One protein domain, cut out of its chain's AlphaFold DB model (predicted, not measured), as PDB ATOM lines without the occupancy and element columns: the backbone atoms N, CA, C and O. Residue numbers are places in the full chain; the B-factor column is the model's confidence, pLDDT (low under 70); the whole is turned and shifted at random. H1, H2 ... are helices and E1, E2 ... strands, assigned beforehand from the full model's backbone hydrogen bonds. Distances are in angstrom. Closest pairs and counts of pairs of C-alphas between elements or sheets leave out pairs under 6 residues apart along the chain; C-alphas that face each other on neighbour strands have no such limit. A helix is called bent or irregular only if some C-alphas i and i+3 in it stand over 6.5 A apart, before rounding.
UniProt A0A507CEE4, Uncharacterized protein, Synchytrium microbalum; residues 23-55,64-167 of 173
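AT A GLANCE: This is residues 23 to 55 and 64 to 167 of the 173 residues of an uncharacterized protein of Synchytrium microbalum (UniProt A0A507CEE4). Two short parallel strands, E1 and E2, lie between H1 on one face and the long helix H3 on the other; H4 lies side by side with H3, E3 runs near E2 without pairing with it, and H8 packs on H4. At one end of this body H5, H6 and H7 make a small separate cluster, joined to it by links. The printed part has 137 residues, mostly helix, with eight named helices and three named strands in the order H1 E1 H2 H3 E2 H4 E3 H5 H6 H7 H8. It is compact, with a radius of gyration of the C-alphas of 14.9 A and spans of 42 by 34 by 32 A.

HOW THE PARTS SIT: Start with H1, residues 30 to 40: its closest C-alpha to E1, residues 45 to 47, is that of Ala 38, 6.7 A from Leu 46. E1 and E2, residues 89 to 93, are parallel neighbours at 16 degrees; look for N 45 and O 90 at 2.9 A and N 92 and O 45 at 2.8 A. H2, residues 50 to 53, touches residues 70 to 74 of H3, residues 64 to 84, closest at C-alphas 52 and 70, 5.5 A. The closest C-alphas of H3 and E1 are those of Asn 74 and Leu 47, 6.8 A. H3 touches H4, residues 100 to 112, at a shallow tilt of 23 degrees, the same way, closest at C-alphas 79 and 109, 6.1 A. E3, residues 116 to 120, pairs with no named strand; E2 and E3 are near each other. H5, residues 125 to 128, and H6, residues 132 to 138, touch only at the corner, closest at C-alphas 126 and 134, 6.5 A. H6 touches H7, residues 145 to 153, at a steep tilt of 56 degrees, closest at C-alphas 136 and 145, 5.3 A. H8, residues 161 to 166, touches H4 at a steep tilt of 64 degrees, closest at C-alphas 164 and 100, 4.9 A. Every O i to N i+4 pair is within hydrogen-bond range in H1, H6, H7 and H8, against 15 of 17 in H3 and 7 of 9 in H4; H2 and H5 are too short for such a pair.

IN THESE COORDINATES: Find C-alpha 30 at (-21.354, -177.910, 22.796), where H1 begins its 15.2 A. H3 runs 30.6 A from C-alpha 64 at (-25.566, -175.582, 2.164), H4 18.3 A, H7 12.2 A, and E2 and E3 13.3 A each. H3 and H4 are irregular: C-alphas 65 and 68, and 102 and 105, are 7.5 A apart. H8 ends at C-alpha 166, (-34.450, -157.073, 19.538).

THE WHOLE: The C-alphas farthest apart are those of Thr 87 and Ala 146, 42.8 A. Residues 56 to 63 are not printed, and C-alphas 55 and 64 stand 15.8 A apart across this cut, in the link from H2 to H3. Of the links printed whole, none is long. The mean pLDDT of the printed part is 95.5, and no printed residue is under 70.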
ATOM      1  N   ARG A  23     -24.764-172.317  22.840       96.62
ATOM      2  CA  ARG A  23     -24.052-171.388  21.966       96.62
ATOM      3  C   ARG A  23     -22.576-171.737  21.874       96.62
ATOM      4  O   ARG A  23     -21.963-172.165  22.845       96.62
ATOM      5  N   GLY A  24     -22.002-171.534  20.695       96.19
ATOM      6  CA  GLY A  24     -20.590-171.787  20.406       96.19
ATOM      7  C   GLY A  24     -20.335-172.402  19.027       96.19
ATOM      8  O   GLY A  24     -21.200-172.995  18.380       96.19
ATOM      9  N   VAL A  25     -19.106-172.275  18.551       96.62
ATOM     10  CA  VAL A  25     -18.745-172.684  17.183       96.62
ATOM     11  C   VAL A  25     -18.502-174.202  17.081       96.62
ATOM     12  O   VAL A  25     -18.423-174.888  18.110       96.62
ATOM     13  N   PRO A  26     -18.414-174.785  15.871       96.19
ATOM     14  CA  PRO A  26     -17.978-176.171  15.693       96.19
ATOM     15  C   PRO A  26     -16.651-176.446  16.420       96.19
ATOM     16  O   PRO A  26     -15.751-175.615  16.403       96.19
ATOM     17  N   GLY A  27     -16.545-177.582  17.115       96.06
ATOM     18  CA  GLY A  27     -15.348-177.939  17.896       96.06
ATOM     19  C   GLY A  27     -15.230-177.296  19.289       96.06
ATOM     20  O   GLY A  27     -14.386-177.714  20.078       96.06
ATOM     21  N   SER A  28     -16.102-176.352  19.667       96.69
ATOM     22  CA  SER A  28     -16.090-175.736  21.015       96.69
ATOM     23  C   SER A  28     -16.479-176.695  22.154       96.69
ATOM     24  O   SER A  28     -16.145-176.451  23.310       96.69
ATOM     25  N   GLY A  29     -17.152-177.809  21.843       94.19
ATOM     26  CA  GLY A  29     -17.582-178.812  22.825       94.19
ATOM     27  C   GLY A  29     -19.068-178.772  23.201       94.19
ATOM     28  O   GLY A  29     -19.466-179.493  24.113       94.19
ATOM     29  N   LYS A  30     -19.905-177.986  22.503       93.50
ATOM     30  CA  LYS A  30     -21.354-177.910  22.796       93.50
ATOM     31  C   LYS A  30     -22.052-179.254  22.735       93.50
ATOM     32  O   LYS A  30     -22.691-179.617  23.703       93.50
ATOM     33  N   SER A  31     -21.885-180.006  21.650       91.94
ATOM     34  CA  SER A  31     -22.613-181.261  21.454       91.94
ATOM     35  C   SER A  31     -22.209-182.310  22.482       91.94
ATOM     36  O   SER A  31     -23.040-183.081  22.949       91.94
ATOM     37  N   TYR A  32     -20.948-182.294  22.926       92.62
ATOM     38  CA  TYR A  32     -20.521-183.103  24.064       92.62
ATOM     39  C   TYR A  32     -21.288-182.719  25.338       92.62
ATOM     40  O   TYR A  32     -21.864-183.580  25.997       92.62
ATOM     41  N   PHE A  33     -21.360-181.424  25.645       91.19
ATOM     42  CA  PHE A  33     -22.102-180.909  26.793       91.19
ATOM     43  C   PHE A  33     -23.622-181.160  26.688       91.19
ATOM     44  O   PHE A  33     -24.254-181.559  27.664       91.19
ATOM     45  N   ALA A  34     -24.200-181.023  25.495       92.94
ATOM     46  CA  ALA A  34     -25.601-181.304  25.197       92.94
ATOM     47  C   ALA A  34     -25.953-182.771  25.472       92.94
ATOM     48  O   ALA A  34     -26.954-183.062  26.124       92.94
ATOM     49  N   ASN A  35     -25.090-183.692  25.036       92.50
ATOM     50  CA  ASN A  35     -25.243-185.121  25.293       92.50
ATOM     51  C   ASN A  35     -25.113-185.460  26.782       92.50
ATOM     52  O   ASN A  35     -25.858-186.300  27.279       92.50
ATOM     53  N   GLN A  36     -24.214-184.796  27.518       91.56
ATOM     54  CA  GLN A  36     -24.126-184.971  28.971       91.56
ATOM     55  C   GLN A  36     -25.410-184.520  29.679       91.56
ATOM     56  O   GLN A  36     -25.915-185.244  30.536       91.56
ATOM     57  N   LEU A  37     -25.971-183.372  29.288       90.31
ATOM     58  CA  LEU A  37     -27.253-182.901  29.814       90.31
ATOM     59  C   LEU A  37     -28.398-183.860  29.466       90.31
ATOM     60  O   LEU A  37     -29.201-184.178  30.336       90.31
ATOM     61  N   ALA A  38     -28.464-184.361  28.231       91.25
ATOM     62  CA  ALA A  38     -29.487-185.325  27.824       91.25
ATOM     63  C   ALA A  38     -29.362-186.672  28.567       91.25
ATOM     64  O   ALA A  38     -30.372-187.301  28.876       91.25
ATOM     65  N   ALA A  39     -28.140-187.100  28.898       91.81
ATOM     66  CA  ALA A  39     -27.904-188.291  29.713       91.81
ATOM     67  C   ALA A  39     -28.325-188.089  31.180       91.81
ATOM     68  O   ALA A  39     -28.864-189.005  31.799       91.81
ATOM     69  N   GLU A  40     -28.097-186.895  31.734       90.12
ATOM     70  CA  GLU A  40     -28.524-186.539  33.092       90.12
ATOM     71  C   GLU A  40     -30.044-186.338  33.198       90.12
ATOM     72  O   GLU A  40     -30.652-186.693  34.211       90.12
ATOM     73  N   TYR A  41     -30.663-185.814  32.140       91.56
ATOM     74  CA  TYR A  41     -32.094-185.551  32.042       91.56
ATOM     75  C   TYR A  41     -32.715-186.358  30.897       91.56
ATOM     76  O   TYR A  41     -32.957-185.802  29.828       91.56
ATOM     77  N   PRO A  42     -33.068-187.642  31.107       91.31
ATOM     78  CA  PRO A  42     -33.602-188.501  30.042       91.31
ATOM     79  C   PRO A  42     -34.915-188.016  29.406       91.31
ATOM     80  O   PRO A  42     -35.296-188.484  28.336       91.31
ATOM     81  N   TYR A  43     -35.634-187.100  30.066       91.88
ATOM     82  CA  TYR A  43     -36.836-186.459  29.525       91.88
ATOM     83  C   TYR A  43     -36.528-185.262  28.610       91.88
ATOM     84  O   TYR A  43     -37.442-184.748  27.960       91.88
ATOM     85  N   ALA A  44     -35.273-184.805  28.557       95.00
ATOM     86  CA  ALA A  44     -34.860-183.683  27.734       95.00
ATOM     87  C   ALA A  44     -34.998-184.002  26.241       95.00
ATOM     88  O   ALA A  44     -34.747-185.120  25.785       95.00
ATOM     89  N   LYS A  45     -35.369-182.992  25.456       96.94
ATOM     90  CA  LYS A  45     -35.385-183.058  23.994       96.94
ATOM     91  C   LYS A  45     -34.184-182.299  23.452       96.94
ATOM     92  O   LYS A  45     -34.171-181.074  23.489       96.94
ATOM     93  N   LEU A  46     -33.183-183.031  22.967       97.25
ATOM     94  CA  LEU A  46     -32.029-182.469  22.269       97.25
ATOM     95  C   LEU A  46     -32.362-182.292  20.785       97.25
ATOM     96  O   LEU A  46     -32.773-183.250  20.131       97.25
ATOM     97  N   LEU A  47     -32.220-181.069  20.280       97.56
ATOM     98  CA  LEU A  47     -32.612-180.676  18.932       97.56
ATOM     99  C   LEU A  47     -31.474-179.911  18.243       97.56
ATOM    100  O   LEU A  47     -30.985-178.910  18.774       97.56
ATOM    101  N   SER A  48     -31.093-180.340  17.040       96.44
ATOM    102  CA  SER A  48     -30.114-179.648  16.197       96.44
ATOM    103  C   SER A  48     -30.600-179.539  14.754       96.44
ATOM    104  O   SER A  48     -31.337-180.386  14.251       96.44
ATOM    105  N   SER A  49     -30.176-178.476  14.069       95.75
ATOM    106  CA  SER A  49     -30.397-178.340  12.624       95.75
ATOM    107  C   SER A  49     -29.523-179.320  11.838       95.75
ATOM    108  O   SER A  49     -29.888-179.682  10.724       95.75
ATOM    109  N   ASP A  50     -28.409-179.785  12.420       92.94
ATOM    110  CA  ASP A  50     -27.549-180.796  11.799       92.94
ATOM    111  C   ASP A  50     -28.256-182.150  11.657       92.94
ATOM    112  O   ASP A  50     -27.982-182.865  10.695       92.94
ATOM    113  N   ASP A  51     -29.232-182.462  12.527       94.50
ATOM    114  CA  ASP A  51     -30.045-183.689  12.456       94.50
ATOM    115  C   ASP A  51     -30.742-183.848  11.091       94.50
ATOM    116  O   ASP A  51     -31.033-184.962  10.664       94.50
ATOM    117  N   TYR A  52     -31.011-182.739  10.392       96.25
ATOM    118  CA  TYR A  52     -31.644-182.738   9.070       96.25
ATOM    119  C   TYR A  52     -30.763-183.380   7.987       96.25
ATOM    120  O   TYR A  52     -31.265-183.868   6.976       96.25
ATOM    121  N   PHE A  53     -29.443-183.356   8.178       95.00
ATOM    122  CA  PHE A  53     -28.461-183.816   7.198       95.00
ATOM    123  C   PHE A  53     -28.015-185.263   7.419       95.00
ATOM    124  O   PHE A  53     -27.144-185.736   6.691       95.00
ATOM    125  N   PHE A  54     -28.594-185.967   8.391       93.50
ATOM    126  CA  PHE A  54     -28.364-187.395   8.577       93.50
ATOM    127  C   PHE A  54     -29.393-188.212   7.797       93.50
ATOM    128  O   PHE A  54     -30.598-187.960   7.868       93.50
ATOM    129  N   ASP A  55     -28.925-189.213   7.056       90.94
ATOM    130  CA  ASP A  55     -29.806-190.198   6.432       90.94
ATOM    131  C   ASP A  55     -30.240-191.306   7.417       90.94
ATOM    132  O   ASP A  55     -29.944-191.279   8.613       90.94
ATOM    133  N   PRO A  64     -25.406-177.005   1.843       90.25
ATOM    134  CA  PRO A  64     -25.566-175.582   2.164       90.25
ATOM    135  C   PRO A  64     -26.849-174.945   1.615       90.25
ATOM    136  O   PRO A  64     -27.395-174.020   2.206       90.25
ATOM    137  N   LYS A  65     -27.356-175.438   0.478       94.81
ATOM    138  CA  LYS A  65     -28.591-174.933  -0.142       94.81
ATOM    139  C   LYS A  65     -29.849-175.236   0.681       94.81
ATOM    140  O   LYS A  65     -30.826-174.513   0.540       94.81
ATOM    141  N   LEU A  66     -29.809-176.261   1.534       95.88
ATOM    142  CA  LEU A  66     -30.932-176.692   2.371       95.88
ATOM    143  C   LEU A  66     -30.855-176.134   3.797       95.88
ATOM    144  O   LEU A  66     -31.688-176.474   4.627       95.88
ATOM    145  N   LEU A  67     -29.888-175.262   4.107       92.62
ATOM    146  CA  LEU A  67     -29.697-174.740   5.465       92.62
ATOM    147  C   LEU A  67     -30.950-174.038   6.009       92.62
ATOM    148  O   LEU A  67     -31.314-174.213   7.167       92.62
ATOM    149  N   GLY A  68     -31.633-173.267   5.157       93.94
ATOM    150  CA  GLY A  68     -32.886-172.610   5.529       93.94
ATOM    151  C   GLY A  68     -33.995-173.610   5.871       93.94
ATOM    152  O   GLY A  68     -34.707-173.417   6.851       93.94
ATOM    153  N   GLU A  69     -34.099-174.699   5.105       96.88
ATOM    154  CA  GLU A  69     -35.068-175.773   5.351       96.88
ATOM    155  C   GLU A  69     -34.737-176.539   6.634       96.88
ATOM    156  O   GLU A  69     -35.629-176.773   7.447       96.88
ATOM    157  N   ALA A  70     -33.458-176.851   6.864       96.81
ATOM    158  CA  ALA A  70     -32.983-177.502   8.081       96.81
ATOM    159  C   ALA A  70     -33.298-176.671   9.336       96.81
ATOM    160  O   ALA A  70     -33.796-177.202  10.332       96.81
ATOM    161  N   HIS A  71     -33.077-175.353   9.281       96.00
ATOM    162  CA  HIS A  71     -33.438-174.450  10.372       96.00
ATOM    163  C   HIS A  71     -34.950-174.394  10.601       96.00
ATOM    164  O   HIS A  71     -35.385-174.539  11.743       96.00
ATOM    165  N   GLN A  72     -35.757-174.241   9.545       97.25
ATOM    166  CA  GLN A  72     -37.219-174.223   9.666       97.25
ATOM    167  C   GLN A  72     -37.755-175.540  10.240       97.25
ATOM    168  O   GLN A  72     -38.626-175.541  11.109       97.25
ATOM    169  N   TRP A  73     -37.212-176.669   9.790       98.12
ATOM    170  CA  TRP A  73     -37.565-177.989  10.295       98.12
ATOM    171  C   TRP A  73     -37.243-178.134  11.786       98.12
ATOM    172  O   TRP A  73     -38.086-178.592  12.558       98.12
ATOM    173  N   ASN A  74     -36.065-177.681  12.222       98.31
ATOM    174  CA  ASN A  74     -35.691-177.737  13.632       98.31
ATOM    175  C   ASN A  74     -36.524-176.773  14.506       98.31
ATOM    176  O   ASN A  74     -36.871-177.103  15.637       98.31
ATOM    177  N   GLN A  75     -36.896-175.599  13.983       98.00
ATOM    178  CA  GLN A  75     -37.835-174.678  14.645       98.00
ATOM    179  C   GLN A  75     -39.202-175.336  14.861       98.00
ATOM    180  O   GLN A  75     -39.709-175.325  15.981       98.00
ATOM    181  N   ASN A  76     -39.748-176.003  13.841       98.19
ATOM    182  CA  ASN A  76     -41.016-176.727  13.964       98.19
ATOM    183  C   ASN A  76     -40.927-177.845  15.019       98.19
ATOM    184  O   ASN A  76     -41.804-177.939  15.876       98.19
ATOM    185  N   ARG A  77     -39.836-178.629  15.030       98.19
ATOM    186  CA  ARG A  77     -39.584-179.651  16.067       98.19
ATOM    187  C   ARG A  77     -39.529-179.052  17.471       98.19
ATOM    188  O   ARG A  77     -40.059-179.644  18.410       98.19
ATOM    189  N   CYS A  78     -38.893-177.890  17.627       98.31
ATOM    190  CA  CYS A  78     -38.856-177.183  18.904       98.31
ATOM    191  C   CYS A  78     -40.260-176.758  19.336       98.31
ATOM    192  O   CYS A  78     -40.655-177.049  20.463       98.31
ATOM    193  N   ARG A  79     -41.039-176.134  18.446       98.25
ATOM    194  CA  ARG A  79     -42.414-175.710  18.733       98.25
ATOM    195  C   ARG A  79     -43.302-176.886  19.136       98.25
ATOM    196  O   ARG A  79     -44.005-176.816  20.141       98.25
ATOM    197  N   GLU A  80     -43.229-177.995  18.407       97.88
ATOM    198  CA  GLU A  80     -43.950-179.229  18.736       97.88
ATOM    199  C   GLU A  80     -43.548-179.784  20.109       97.88
ATOM    200  O   GLU A  80     -44.412-180.173  20.901       97.88
ATOM    201  N   ALA A  81     -42.252-179.795  20.428       97.06
ATOM    202  CA  ALA A  81     -41.758-180.227  21.733       97.06
ATOM    203  C   ALA A  81     -42.225-179.293  22.863       97.06
ATOM    204  O   ALA A  81     -42.629-179.776  23.920       97.06
ATOM    205  N   LEU A  82     -42.234-177.975  22.642       96.81
ATOM    206  CA  LEU A  82     -42.727-176.985  23.604       96.81
ATOM    207  C   LEU A  82     -44.209-177.225  23.929       96.81
ATOM    208  O   LEU A  82     -44.568-177.273  25.105       96.81
ATOM    209  N   ILE A  83     -45.037-177.470  22.908       95.31
ATOM    210  CA  ILE A  83     -46.480-177.725  23.046       95.31
ATOM    211  C   ILE A  83     -46.768-179.070  23.726       95.31
ATOM    212  O   ILE A  83     -47.630-179.156  24.598       95.31
ATOM    213  N   SER A  84     -46.087-180.134  23.297       92.50
ATOM    214  CA  SER A  84     -46.409-181.511  23.701       92.50
ATOM    215  C   SER A  84     -45.735-181.955  24.999       92.50
ATOM    216  O   SER A  84     -46.091-182.997  25.554       92.50
ATOM    217  N   SER A  85     -44.752-181.198  25.488       83.75
ATOM    218  CA  SER A  85     -44.022-181.554  26.701       83.75
ATOM    219  C   SER A  85     -44.878-181.428  27.969       83.75
ATOM    220  O   SER A  85     -45.590-180.448  28.183       83.75
ATOM    221  N   GLY A  86     -44.786-182.445  28.832       85.62
ATOM    222  CA  GLY A  86     -45.348-182.410  30.183       85.62
ATOM    223  C   GLY A  86     -44.504-181.562  31.141       85.62
ATOM    224  O   GLY A  86     -43.680-180.756  30.723       85.62
ATOM    225  N   THR A  87     -44.680-181.773  32.443       87.88
ATOM    226  CA  THR A  87     -43.834-181.156  33.474       87.88
ATOM    227  C   THR A  87     -43.123-182.269  34.252       87.88
ATOM    228  O   THR A  87     -43.817-183.119  34.815       87.88
ATOM    229  N   PRO A  88     -41.776-182.296  34.314       92.00
ATOM    230  CA  PRO A  88     -40.841-181.290  33.798       92.00
ATOM    231  C   PRO A  88     -40.662-181.316  32.268       92.00
ATOM    232  O   PRO A  88     -40.807-182.359  31.634       92.00
ATOM    233  N   SER A  89     -40.299-180.164  31.694       95.75
ATOM    234  CA  SER A  89     -39.953-179.991  30.278       95.75
ATOM    235  C   SER A  89     -38.586-179.329  30.136       95.75
ATOM    236  O   SER A  89     -38.371-178.230  30.644       95.75
ATOM    237  N   LEU A  90     -37.673-179.989  29.425       96.44
ATOM    238  CA  LEU A  90     -36.365-179.448  29.069       96.44
ATOM    239  C   LEU A  90     -36.140-179.642  27.572       96.44
ATOM    240  O   LEU A  90     -36.106-180.772  27.087       96.44
ATOM    241  N   ILE A  91     -35.972-178.547  26.840       98.00
ATOM    242  CA  ILE A  91     -35.650-178.562  25.412       98.00
ATOM    243  C   ILE A  91     -34.288-177.914  25.242       98.00
ATOM    244  O   ILE A  91     -34.061-176.820  25.745       98.00
ATOM    245  N   ILE A  92     -33.378-178.597  24.559       97.75
ATOM    246  CA  ILE A  92     -31.996-178.168  24.363       97.75
ATOM    247  C   ILE A  92     -31.783-177.939  22.870       97.75
ATOM    248  O   ILE A  92     -31.908-178.874  22.081       97.75
ATOM    249  N   ILE A  93     -31.439-176.711  22.489       98.25
ATOM    250  CA  ILE A  93     -31.083-176.359  21.111       98.25
ATOM    251  C   ILE A  93     -29.560-176.389  20.976       98.25
ATOM    252  O   ILE A  93     -28.885-175.476  21.452       98.25
ATOM    253  N   ASP A  94     -29.020-177.413  20.313       96.06
ATOM    254  CA  ASP A  94     -27.583-177.569  20.024       96.06
ATOM    255  C   ASP A  94     -27.240-177.083  18.609       96.06
ATOM    256  O   ASP A  94     -26.722-177.811  17.766       96.06
ATOM    257  N   ASN A  95     -27.559-175.818  18.346       94.12
ATOM    258  CA  ASN A  95     -27.061-175.100  17.175       94.12
ATOM    259  C   ASN A  95     -25.854-174.240  17.575       94.12
ATOM    260  O   ASN A  95     -25.512-174.099  18.748       94.12
ATOM    261  N   THR A  96     -25.193-173.623  16.596       91.44
ATOM    262  CA  THR A  96     -24.072-172.715  16.871       91.44
ATOM    263  C   THR A  96     -24.501-171.451  17.613       91.44
ATOM    264  O   THR A  96     -23.806-171.048  18.546       91.44
ATOM    265  N   ASN A  97     -25.633-170.843  17.229       94.50
ATOM    266  CA  ASN A  97     -26.208-169.640  17.851       94.50
ATOM    267  C   ASN A  97     -25.148-168.558  18.139       94.50
ATOM    268  O   ASN A  97     -25.072-167.973  19.227       94.50
ATOM    269  N   THR A  98     -24.274-168.351  17.153       96.31
ATOM    270  CA  THR A  98     -23.187-167.366  17.175       96.31
ATOM    271  C   THR A  98     -23.735-165.948  17.210       96.31
ATOM    272  O   THR A  98     -23.169-165.099  17.889       96.31
ATOM    273  N   GLN A  99     -24.876-165.722  16.561       97.12
ATOM    274  CA  GLN A  99     -25.582-164.446  16.560       97.12
ATOM    275  C   GLN A  99     -26.950-164.611  17.219       97.12
ATOM    276  O   GLN A  99     -27.611-165.638  17.067       97.12
ATOM    277  N   LEU A 100     -27.391-163.594  17.948       97.94
ATOM    278  CA  LEU A 100     -28.599-163.612  18.765       97.94
ATOM    279  C   LEU A 100     -29.859-163.881  17.931       97.94
ATOM    280  O   LEU A 100     -30.744-164.616  18.372       97.94
ATOM    281  N   TRP A 101     -29.913-163.358  16.701       97.25
ATOM    282  CA  TRP A 101     -31.067-163.521  15.812       97.25
ATOM    283  C   TRP A 101     -31.311-164.982  15.425       97.25
ATOM    284  O   TRP A 101     -32.456-165.357  15.177       97.25
ATOM    285  N   GLU A 102     -30.264-165.817  15.425       97.12
ATOM    286  CA  GLU A 102     -30.351-167.250  15.110       97.12
ATOM    287  C   GLU A 102     -31.227-167.982  16.147       97.12
ATOM    288  O   GLU A 102     -31.941-168.925  15.804       97.12
ATOM    289  N   ALA A 103     -31.238-167.508  17.401       98.00
ATOM    290  CA  ALA A 103     -32.009-168.108  18.486       98.00
ATOM    291  C   ALA A 103     -33.429-167.534  18.650       98.00
ATOM    292  O   ALA A 103     -34.283-168.161  19.279       98.00
ATOM    293  N   LYS A 104     -33.696-166.352  18.078       98.19
ATOM    294  CA  LYS A 104     -34.962-165.614  18.202       98.19
ATOM    295  C   LYS A 104     -36.238-166.446  17.987       98.19
ATOM    296  O   LYS A 104     -37.127-166.314  18.829       98.19
ATOM    297  N   PRO A 105     -36.370-167.300  16.950       98.12
ATOM    298  CA  PRO A 105     -37.591-168.092  16.763       98.12
ATOM    299  C   PRO A 105     -37.853-169.060  17.925       98.12
ATOM    300  O   PRO A 105     -38.976-169.136  18.411       98.12
ATOM    301  N   TYR A 106     -36.813-169.720  18.444       98.56
ATOM    302  CA  TYR A 106     -36.952-170.622  19.591       98.56
ATOM    303  C   TYR A 106     -37.355-169.865  20.860       98.56
ATOM    304  O   TYR A 106     -38.208-170.325  21.615       98.56
ATOM    305  N   VAL A 107     -36.760-168.688  21.087       98.62
ATOM    306  CA  VAL A 107     -37.067-167.842  22.249       98.62
ATOM    307  C   VAL A 107     -38.513-167.350  22.215       98.62
ATOM    308  O   VAL A 107     -39.175-167.377  23.247       98.62
ATOM    309  N   LEU A 108     -39.020-166.932  21.052       98.50
ATOM    310  CA  LEU A 108     -40.418-166.517  20.902       98.50
ATOM    311  C   LEU A 108     -41.383-167.654  21.258       98.50
ATOM    312  O   LEU A 108     -42.265-167.449  22.092       98.50
ATOM    313  N   ASP A 109     -41.173-168.847  20.697       98.31
ATOM    314  CA  ASP A 109     -42.018-170.010  20.982       98.31
ATOM    315  C   ASP A 109     -41.948-170.405  22.467       98.31
ATOM    316  O   ASP A 109     -42.966-170.696  23.091       98.31
ATOM    317  N   ALA A 110     -40.754-170.398  23.068       98.38
ATOM    318  CA  ALA A 110     -40.592-170.739  24.480       98.38
ATOM    319  C   ALA A 110     -41.370-169.792  25.398       98.38
ATOM    320  O   ALA A 110     -42.066-170.250  26.304       98.38
ATOM    321  N   LEU A 111     -41.306-168.485  25.137       98.19
ATOM    322  CA  LEU A 111     -42.067-167.500  25.903       98.19
ATOM    323  C   LEU A 111     -43.579-167.660  25.695       98.19
ATOM    324  O   LEU A 111     -44.330-167.551  26.663       98.19
ATOM    325  N   GLU A 112     -44.029-167.960  24.471       97.81
ATOM    326  CA  GLU A 112     -45.443-168.231  24.158       97.81
ATOM    327  C   GLU A 112     -45.991-169.412  24.977       97.81
ATOM    328  O   GLU A 112     -47.108-169.341  25.492       97.81
ATOM    329  N   PHE A 113     -45.198-170.473  25.156       97.12
ATOM    330  CA  PHE A 113     -45.613-171.698  25.857       97.12
ATOM    331  C   PHE A 113     -45.195-171.773  27.336       97.12
ATOM    332  O   PHE A 113     -45.414-172.796  27.999       97.12
ATOM    333  N   GLY A 114     -44.683-170.666  27.886       96.50
ATOM    334  CA  GLY A 114     -44.393-170.513  29.313       96.50
ATOM    335  C   GLY A 114     -43.125-171.228  29.781       96.50
ATOM    336  O   GLY A 114     -43.043-171.625  30.944       96.50
ATOM    337  N   HIS A 115     -42.154-171.417  28.891       98.00
ATOM    338  CA  HIS A 115     -40.825-171.918  29.223       98.00
ATOM    339  C   HIS A 115     -39.902-170.760  29.592       98.00
ATOM    340  O   HIS A 115     -39.835-169.742  28.901       98.00
ATOM    341  N   GLU A 116     -39.136-170.939  30.664       97.88
ATOM    342  CA  GLU A 116     -37.986-170.077  30.925       97.88
ATOM    343  C   GLU A 116     -36.925-170.296  29.842       97.88
ATOM    344  O   GLU A 116     -36.825-171.382  29.268       97.88
ATOM    345  N   VAL A 117     -36.128-169.266  29.553       98.31
ATOM    346  CA  VAL A 117     -35.094-169.314  28.512       98.31
ATOM    347  C   VAL A 117     -33.739-169.031  29.135       98.31
ATOM    348  O   VAL A 117     -33.506-167.941  29.658       98.31
ATOM    349  N   LEU A 118     -32.824-169.989  29.021       97.12
ATOM    350  CA  LEU A 118     -31.423-169.831  29.404       97.12
ATOM    351  C   LEU A 118     -30.518-170.086  28.201       97.12
ATOM    352  O   LEU A 118     -30.854-170.862  27.307       97.12
ATOM    353  N   SER A 119     -29.348-169.453  28.204       96.12
ATOM    354  CA  SER A 119     -28.272-169.759  27.265       96.12
ATOM    355  C   SER A 119     -27.079-170.327  28.004       96.12
ATOM    356  O   SER A 119     -26.776-169.879  29.109       96.12
ATOM    357  N   LEU A 120     -26.375-171.259  27.365       94.56
ATOM    358  CA  LEU A 120     -25.117-171.790  27.867       94.56
ATOM    359  C   LEU A 120     -24.056-171.913  26.792       94.56
ATOM    360  O   LEU A 120     -24.320-172.263  25.644       94.56
ATOM    361  N   GLU A 121     -22.826-171.727  27.244       94.00
ATOM    362  CA  GLU A 121     -21.622-171.921  26.460       94.00
ATOM    363  C   GLU A 121     -20.770-173.056  27.049       94.00
ATOM    364  O   GLU A 121     -20.744-173.238  28.276       94.00
ATOM    365  N   PRO A 122     -20.041-173.814  26.207       91.62
ATOM    366  CA  PRO A 122     -19.091-174.819  26.667       91.62
ATOM    367  C   PRO A 122     -18.061-174.234  27.633       91.62
ATOM    368  O   PRO A 122     -17.544-173.145  27.430       91.62
ATOM    369  N   GLN A 123     -17.687-174.992  28.661       91.12
ATOM    370  CA  GLN A 123     -16.680-174.559  29.640       91.12
ATOM    371  C   GLN A 123     -15.255-175.013  29.287       91.12
ATOM    372  O   GLN A 123     -14.380-175.029  30.151       91.12
ATOM    373  N   THR A 124     -15.017-175.404  28.035       94.19
ATOM    374  CA  THR A 124     -13.715-175.883  27.565       94.19
ATOM    375  C   THR A 124     -12.713-174.729  27.493       94.19
ATOM    376  O   THR A 124     -13.052-173.608  27.110       94.19
ATOM    377  N   GLU A 125     -11.455-174.989  27.847       96.31
ATOM    378  CA  GLU A 125     -10.435-173.932  27.899       96.31
ATOM    379  C   GLU A 125     -10.151-173.321  26.517       96.31
ATOM    380  O   GLU A 125      -9.960-172.111  26.399       96.31
ATOM    381  N   TRP A 126     -10.209-174.116  25.444       97.25
ATOM    382  CA  TRP A 126     -10.030-173.608  24.079       97.25
ATOM    383  C   TRP A 126     -11.207-172.752  23.597       97.25
ATOM    384  O   TRP A 126     -11.000-171.836  22.807       97.25
ATOM    385  N   TRP A 127     -12.429-172.991  24.089       96.50
ATOM    386  CA  TRP A 127     -13.553-172.101  23.801       96.50
ATOM    387  C   TRP A 127     -13.399-170.765  24.525       96.50
ATOM    388  O   TRP A 127     -13.522-169.715  23.893       96.50
ATOM    389  N   LYS A 128     -13.057-170.798  25.820       95.00
ATOM    390  CA  LYS A 128     -12.842-169.591  26.639       95.00
ATOM    391  C   LYS A 128     -11.712-168.711  26.107       95.00
ATOM    392  O   LYS A 128     -11.816-167.492  26.141       95.00
ATOM    393  N   THR A 129     -10.647-169.328  25.600       96.75
ATOM    394  CA  THR A 129      -9.495-168.625  25.010       96.75
ATOM    395  C   THR A 129      -9.652-168.339  23.515       96.75
ATOM    396  O   THR A 129      -8.738-167.787  22.912       96.75
ATOM    397  N   ARG A 130     -10.797-168.699  22.909       96.69
ATOM    398  CA  ARG A 130     -11.075-168.561  21.468       96.69
ATOM    399  C   ARG A 130      -9.984-169.185  20.577       96.69
ATOM    400  O   ARG A 130      -9.693-168.676  19.498       96.69
ATOM    401  N   ASN A 131      -9.393-170.308  20.993       98.00
ATOM    402  CA  ASN A 131      -8.386-171.022  20.207       98.00
ATOM    403  C   ASN A 131      -9.044-171.733  19.008       98.00
ATOM    404  O   ASN A 131      -9.547-172.855  19.113       98.00
ATOM    405  N   VAL A 132      -9.061-171.045  17.867       97.62
ATOM    406  CA  VAL A 132      -9.684-171.495  16.613       97.62
ATOM    407  C   VAL A 132      -9.005-172.718  15.999       97.62
ATOM    408  O   VAL A 132      -9.700-173.553  15.423       97.62
ATOM    409  N   GLU A 133      -7.691-172.878  16.175       97.81
ATOM    410  CA  GLU A 133      -6.941-174.037  15.676       97.81
ATOM    411  C   GLU A 133      -7.367-175.316  16.397       97.81
ATOM    412  O   GLU A 133      -7.683-176.325  15.765       97.81
ATOM    413  N   GLU A 134      -7.468-175.260  17.726       97.88
ATOM    414  CA  GLU A 134      -7.929-176.388  18.534       97.88
ATOM    415  C   GLU A 134      -9.387-176.747  18.212       97.88
ATOM    416  O   GLU A 134      -9.741-177.924  18.117       97.88
ATOM    417  N   MET A 135     -10.241-175.744  17.977       97.62
ATOM    418  CA  MET A 135     -11.622-175.972  17.539       97.62
ATOM    419  C   MET A 135     -11.682-176.620  16.155       97.62
ATOM    420  O   MET A 135     -12.436-177.576  15.973       97.62
ATOM    421  N   ALA A 136     -10.863-176.170  15.202       96.88
ATOM    422  CA  ALA A 136     -10.764-176.780  13.880       96.88
ATOM    423  C   ALA A 136     -10.300-178.239  13.961       96.88
ATOM    424  O   ALA A 136     -10.920-179.100  13.345       96.88
ATOM    425  N   ASN A 137      -9.306-178.549  14.791       96.81
ATOM    426  CA  ASN A 137      -8.823-179.921  14.975       96.81
ATOM    427  C   ASN A 137      -9.858-180.850  15.631       96.81
ATOM    428  O   ASN A 137      -9.837-182.059  15.404       96.81
ATOM    429  N   ARG A 138     -10.767-180.305  16.450       95.75
ATOM    430  CA  ARG A 138     -11.788-181.075  17.186       95.75
ATOM    431  C   ARG A 138     -13.137-181.178  16.483       95.75
ATOM    432  O   ARG A 138     -13.986-181.951  16.931       95.75
ATOM    433  N   ASN A 139     -13.395-180.367  15.461       92.50
ATOM    434  CA  ASN A 139     -14.716-180.326  14.846       92.50
ATOM    435  C   ASN A 139     -14.980-181.580  13.991       92.50
ATOM    436  O   ASN A 139     -14.138-182.003  13.206       92.50
ATOM    437  N   GLN A 140     -16.167-182.171  14.139       87.56
ATOM    438  CA  GLN A 140     -16.506-183.457  13.516       87.56
ATOM    439  C   GLN A 140     -16.975-183.333  12.060       87.56
ATOM    440  O   GLN A 140     -16.926-184.308  11.318       87.56
ATOM    441  N   HIS A 141     -17.409-182.142  11.641       85.81
ATOM    442  CA  HIS A 141     -18.000-181.910  10.319       85.81
ATOM    443  C   HIS A 141     -16.994-181.358   9.296       85.81
ATOM    444  O   HIS A 141     -17.389-180.930   8.213       85.81
ATOM    445  N   GLY A 142     -15.698-181.330   9.631       89.38
ATOM    446  CA  GLY A 142     -14.645-180.836   8.738       89.38
ATOM    447  C   GLY A 142     -14.781-179.351   8.382       89.38
ATOM    448  O   GLY A 142     -14.320-178.922   7.325       89.38
ATOM    449  N   VAL A 143     -15.422-178.557   9.242       91.56
ATOM    450  CA  VAL A 143     -15.568-177.110   9.081       91.56
ATOM    451  C   VAL A 143     -14.168-176.483   9.010       91.56
ATOM    452  O   VAL A 143     -13.384-176.656   9.947       91.56
ATOM    453  N   PRO A 144     -13.826-175.766   7.923       95.62
ATOM    454  CA  PRO A 144     -12.491-175.196   7.758       95.62
ATOM    455  C   PRO A 144     -12.147-174.167   8.840       95.62
ATOM    456  O   PRO A 144     -13.021-173.403   9.254       95.62
ATOM    457  N   LEU A 145     -10.862-174.065   9.207       97.12
ATOM    458  CA  LEU A 145     -10.345-173.082  10.174       97.12
ATOM    459  C   LEU A 145     -10.863-171.664   9.893       97.12
ATOM    460  O   LEU A 145     -11.495-171.059  10.751       97.12
ATOM    461  N   ALA A 146     -10.720-171.195   8.651       97.50
ATOM    462  CA  ALA A 146     -11.180-169.868   8.245       97.50
ATOM    463  C   ALA A 146     -12.697-169.660   8.420       97.50
ATOM    464  O   ALA A 146     -13.165-168.533   8.558       97.50
ATOM    465  N   ALA A 147     -13.504-170.725   8.364       95.81
ATOM    466  CA  ALA A 147     -14.933-170.631   8.645       95.81
ATOM    467  C   ALA A 147     -15.206-170.530  10.151       95.81
ATOM    468  O   ALA A 147     -16.078-169.758  10.543       95.81
ATOM    469  N   ILE A 148     -14.451-171.255  10.979       97.56
ATOM    470  CA  ILE A 148     -14.528-171.163  12.442       97.56
ATOM    471  C   ILE A 148     -14.078-169.778  12.918       97.56
ATOM    472  O   ILE A 148     -14.787-169.178  13.717       97.56
ATOM    473  N   GLU A 149     -12.984-169.238  12.374       98.00
ATOM    474  CA  GLU A 149     -12.531-167.858  12.618       98.00
ATOM    475  C   GLU A 149     -13.656-166.856  12.353       98.00
ATOM    476  O   GLU A 149     -14.068-166.144  13.261       98.00
ATOM    477  N   ARG A 150     -14.280-166.904  11.166       97.50
ATOM    478  CA  ARG A 150     -15.430-166.037  10.849       97.50
ATOM    479  C   ARG A 150     -16.608-166.209  11.810       97.50
ATOM    480  O   ARG A 150     -17.350-165.257  12.034       97.50
ATOM    481  N   MET A 151     -16.846-167.421  12.318       97.00
ATOM    482  CA  MET A 151     -17.906-167.667  13.300       97.00
ATOM    483  C   MET A 151     -17.565-167.093  14.678       97.00
ATOM    484  O   MET A 151     -18.478-166.636  15.360       97.00
ATOM    485  N   VAL A 152     -16.290-167.117  15.076       97.50
ATOM    486  CA  VAL A 152     -15.798-166.482  16.306       97.50
ATOM    487  C   VAL A 152     -15.844-164.961  16.181       97.50
ATOM    488  O   VAL A 152     -16.362-164.310  17.079       97.50
ATOM    489  N   ASP A 153     -15.401-164.400  15.055       97.25
ATOM    490  CA  ASP A 153     -15.372-162.949  14.826       97.25
ATOM    491  C   ASP A 153     -16.767-162.311  14.869       97.25
ATOM    492  O   ASP A 153     -16.924-161.177  15.317       97.25
ATOM    493  N   ARG A 154     -17.798-163.033  14.405       96.06
ATOM    494  CA  ARG A 154     -19.201-162.574  14.436       96.06
ATOM    495  C   ARG A 154     -19.957-162.971  15.707       96.06
ATOM    496  O   ARG A 154     -21.174-162.804  15.743       96.06
ATOM    497  N   TYR A 155     -19.288-163.574  16.687       97.50
ATOM    498  CA  TYR A 155     -19.938-164.076  17.891       97.50
ATOM    499  C   TYR A 155     -20.423-162.920  18.781       97.50
ATOM    500  O   TYR A 155     -19.668-162.002  19.086       97.50
ATOM    501  N   GLU A 156     -21.681-162.964  19.215       97.31
ATOM    502  CA  GLU A 156     -22.301-161.906  20.025       97.31
ATOM    503  C   GLU A 156     -22.364-162.308  21.512       97.31
ATOM    504  O   GLU A 156     -23.239-163.068  21.926       97.31
ATOM    505  N   ASP A 157     -21.459-161.809  22.356       94.75
ATOM    506  CA  ASP A 157     -21.373-162.220  23.776       94.75
ATOM    507  C   ASP A 157     -22.487-161.638  24.676       94.75
ATOM    508  O   ASP A 157     -22.713-162.095  25.796       94.75
ATOM    509  N   ASN A 158     -23.231-160.636  24.205       95.81
ATOM    510  CA  ASN A 158     -24.233-159.895  24.978       95.81
ATOM    511  C   ASN A 158     -25.602-160.604  25.045       95.81
ATOM    512  O   ASN A 158     -26.645-159.977  24.829       95.81
ATOM    513  N   TRP A 159     -25.630-161.902  25.357       96.81
ATOM    514  CA  TRP A 159     -26.883-162.653  25.449       96.81
ATOM    515  C   TRP A 159     -27.790-162.134  26.565       96.81
ATOM    516  O   TRP A 159     -27.476-162.222  27.751       96.81
ATOM    517  N   THR A 160     -28.984-161.700  26.179       97.81
ATOM    518  CA  THR A 160     -30.159-161.626  27.047       97.81
ATOM    519  C   THR A 160     -31.382-161.989  26.213       97.81
ATOM    520  O   THR A 160     -31.374-161.803  24.994       97.81
ATOM    521  N   VAL A 161     -32.459-162.458  26.851       97.94
ATOM    522  CA  VAL A 161     -33.737-162.689  26.151       97.94
ATOM    523  C   VAL A 161     -34.177-161.421  25.412       97.94
ATOM    524  O   VAL A 161     -34.561-161.489  24.251       97.94
ATOM    525  N   GLN A 162     -34.034-160.247  26.035       98.12
ATOM    526  CA  GLN A 162     -34.363-158.969  25.407       98.12
ATOM    527  C   GLN A 162     -33.512-158.684  24.160       98.12
ATOM    528  O   GLN A 162     -34.071-158.351  23.118       98.12
ATOM    529  N   ASN A 163     -32.189-158.853  24.237       98.44
ATOM    530  CA  ASN A 163     -31.301-158.613  23.095       98.44
ATOM    531  C   ASN A 163     -31.595-159.589  21.949       98.44
ATOM    532  O   ASN A 163     -31.594-159.189  20.789       98.44
ATOM    533  N   VAL A 164     -31.934-160.845  22.257       98.44
ATOM    534  CA  VAL A 164     -32.388-161.822  21.255       98.44
ATOM    535  C   VAL A 164     -33.680-161.359  20.583       98.44
ATOM    536  O   VAL A 164     -33.761-161.342  19.355       98.44
ATOM    537  N   LEU A 165     -34.673-160.911  21.350       98.12
ATOM    538  CA  LEU A 165     -35.936-160.412  20.798       98.12
ATOM    539  C   LEU A 165     -35.765-159.132  19.961       98.12
ATOM    540  O   LEU A 165     -36.523-158.918  19.015       98.12
ATOM    541  N   GLN A 166     -34.767-158.304  20.272       97.94
ATOM    542  CA  GLN A 166     -34.450-157.073  19.538       97.94
ATOM    543  C   GLN A 166     -33.512-157.292  18.344       97.94
ATOM    544  O   GLN A 166     -33.435-156.433  17.474       97.94
ATOM    545  N   SER A 167     -32.819-158.429  18.278       97.31
ATOM    546  CA  SER A 167     -31.904-158.741  17.179       97.31
ATOM    547  C   SER A 167     -32.636-158.989  15.854       97.31
ATOM    548  O   SER A 167     -33.787-159.447  15.825       97.31
TER     549      SER A 167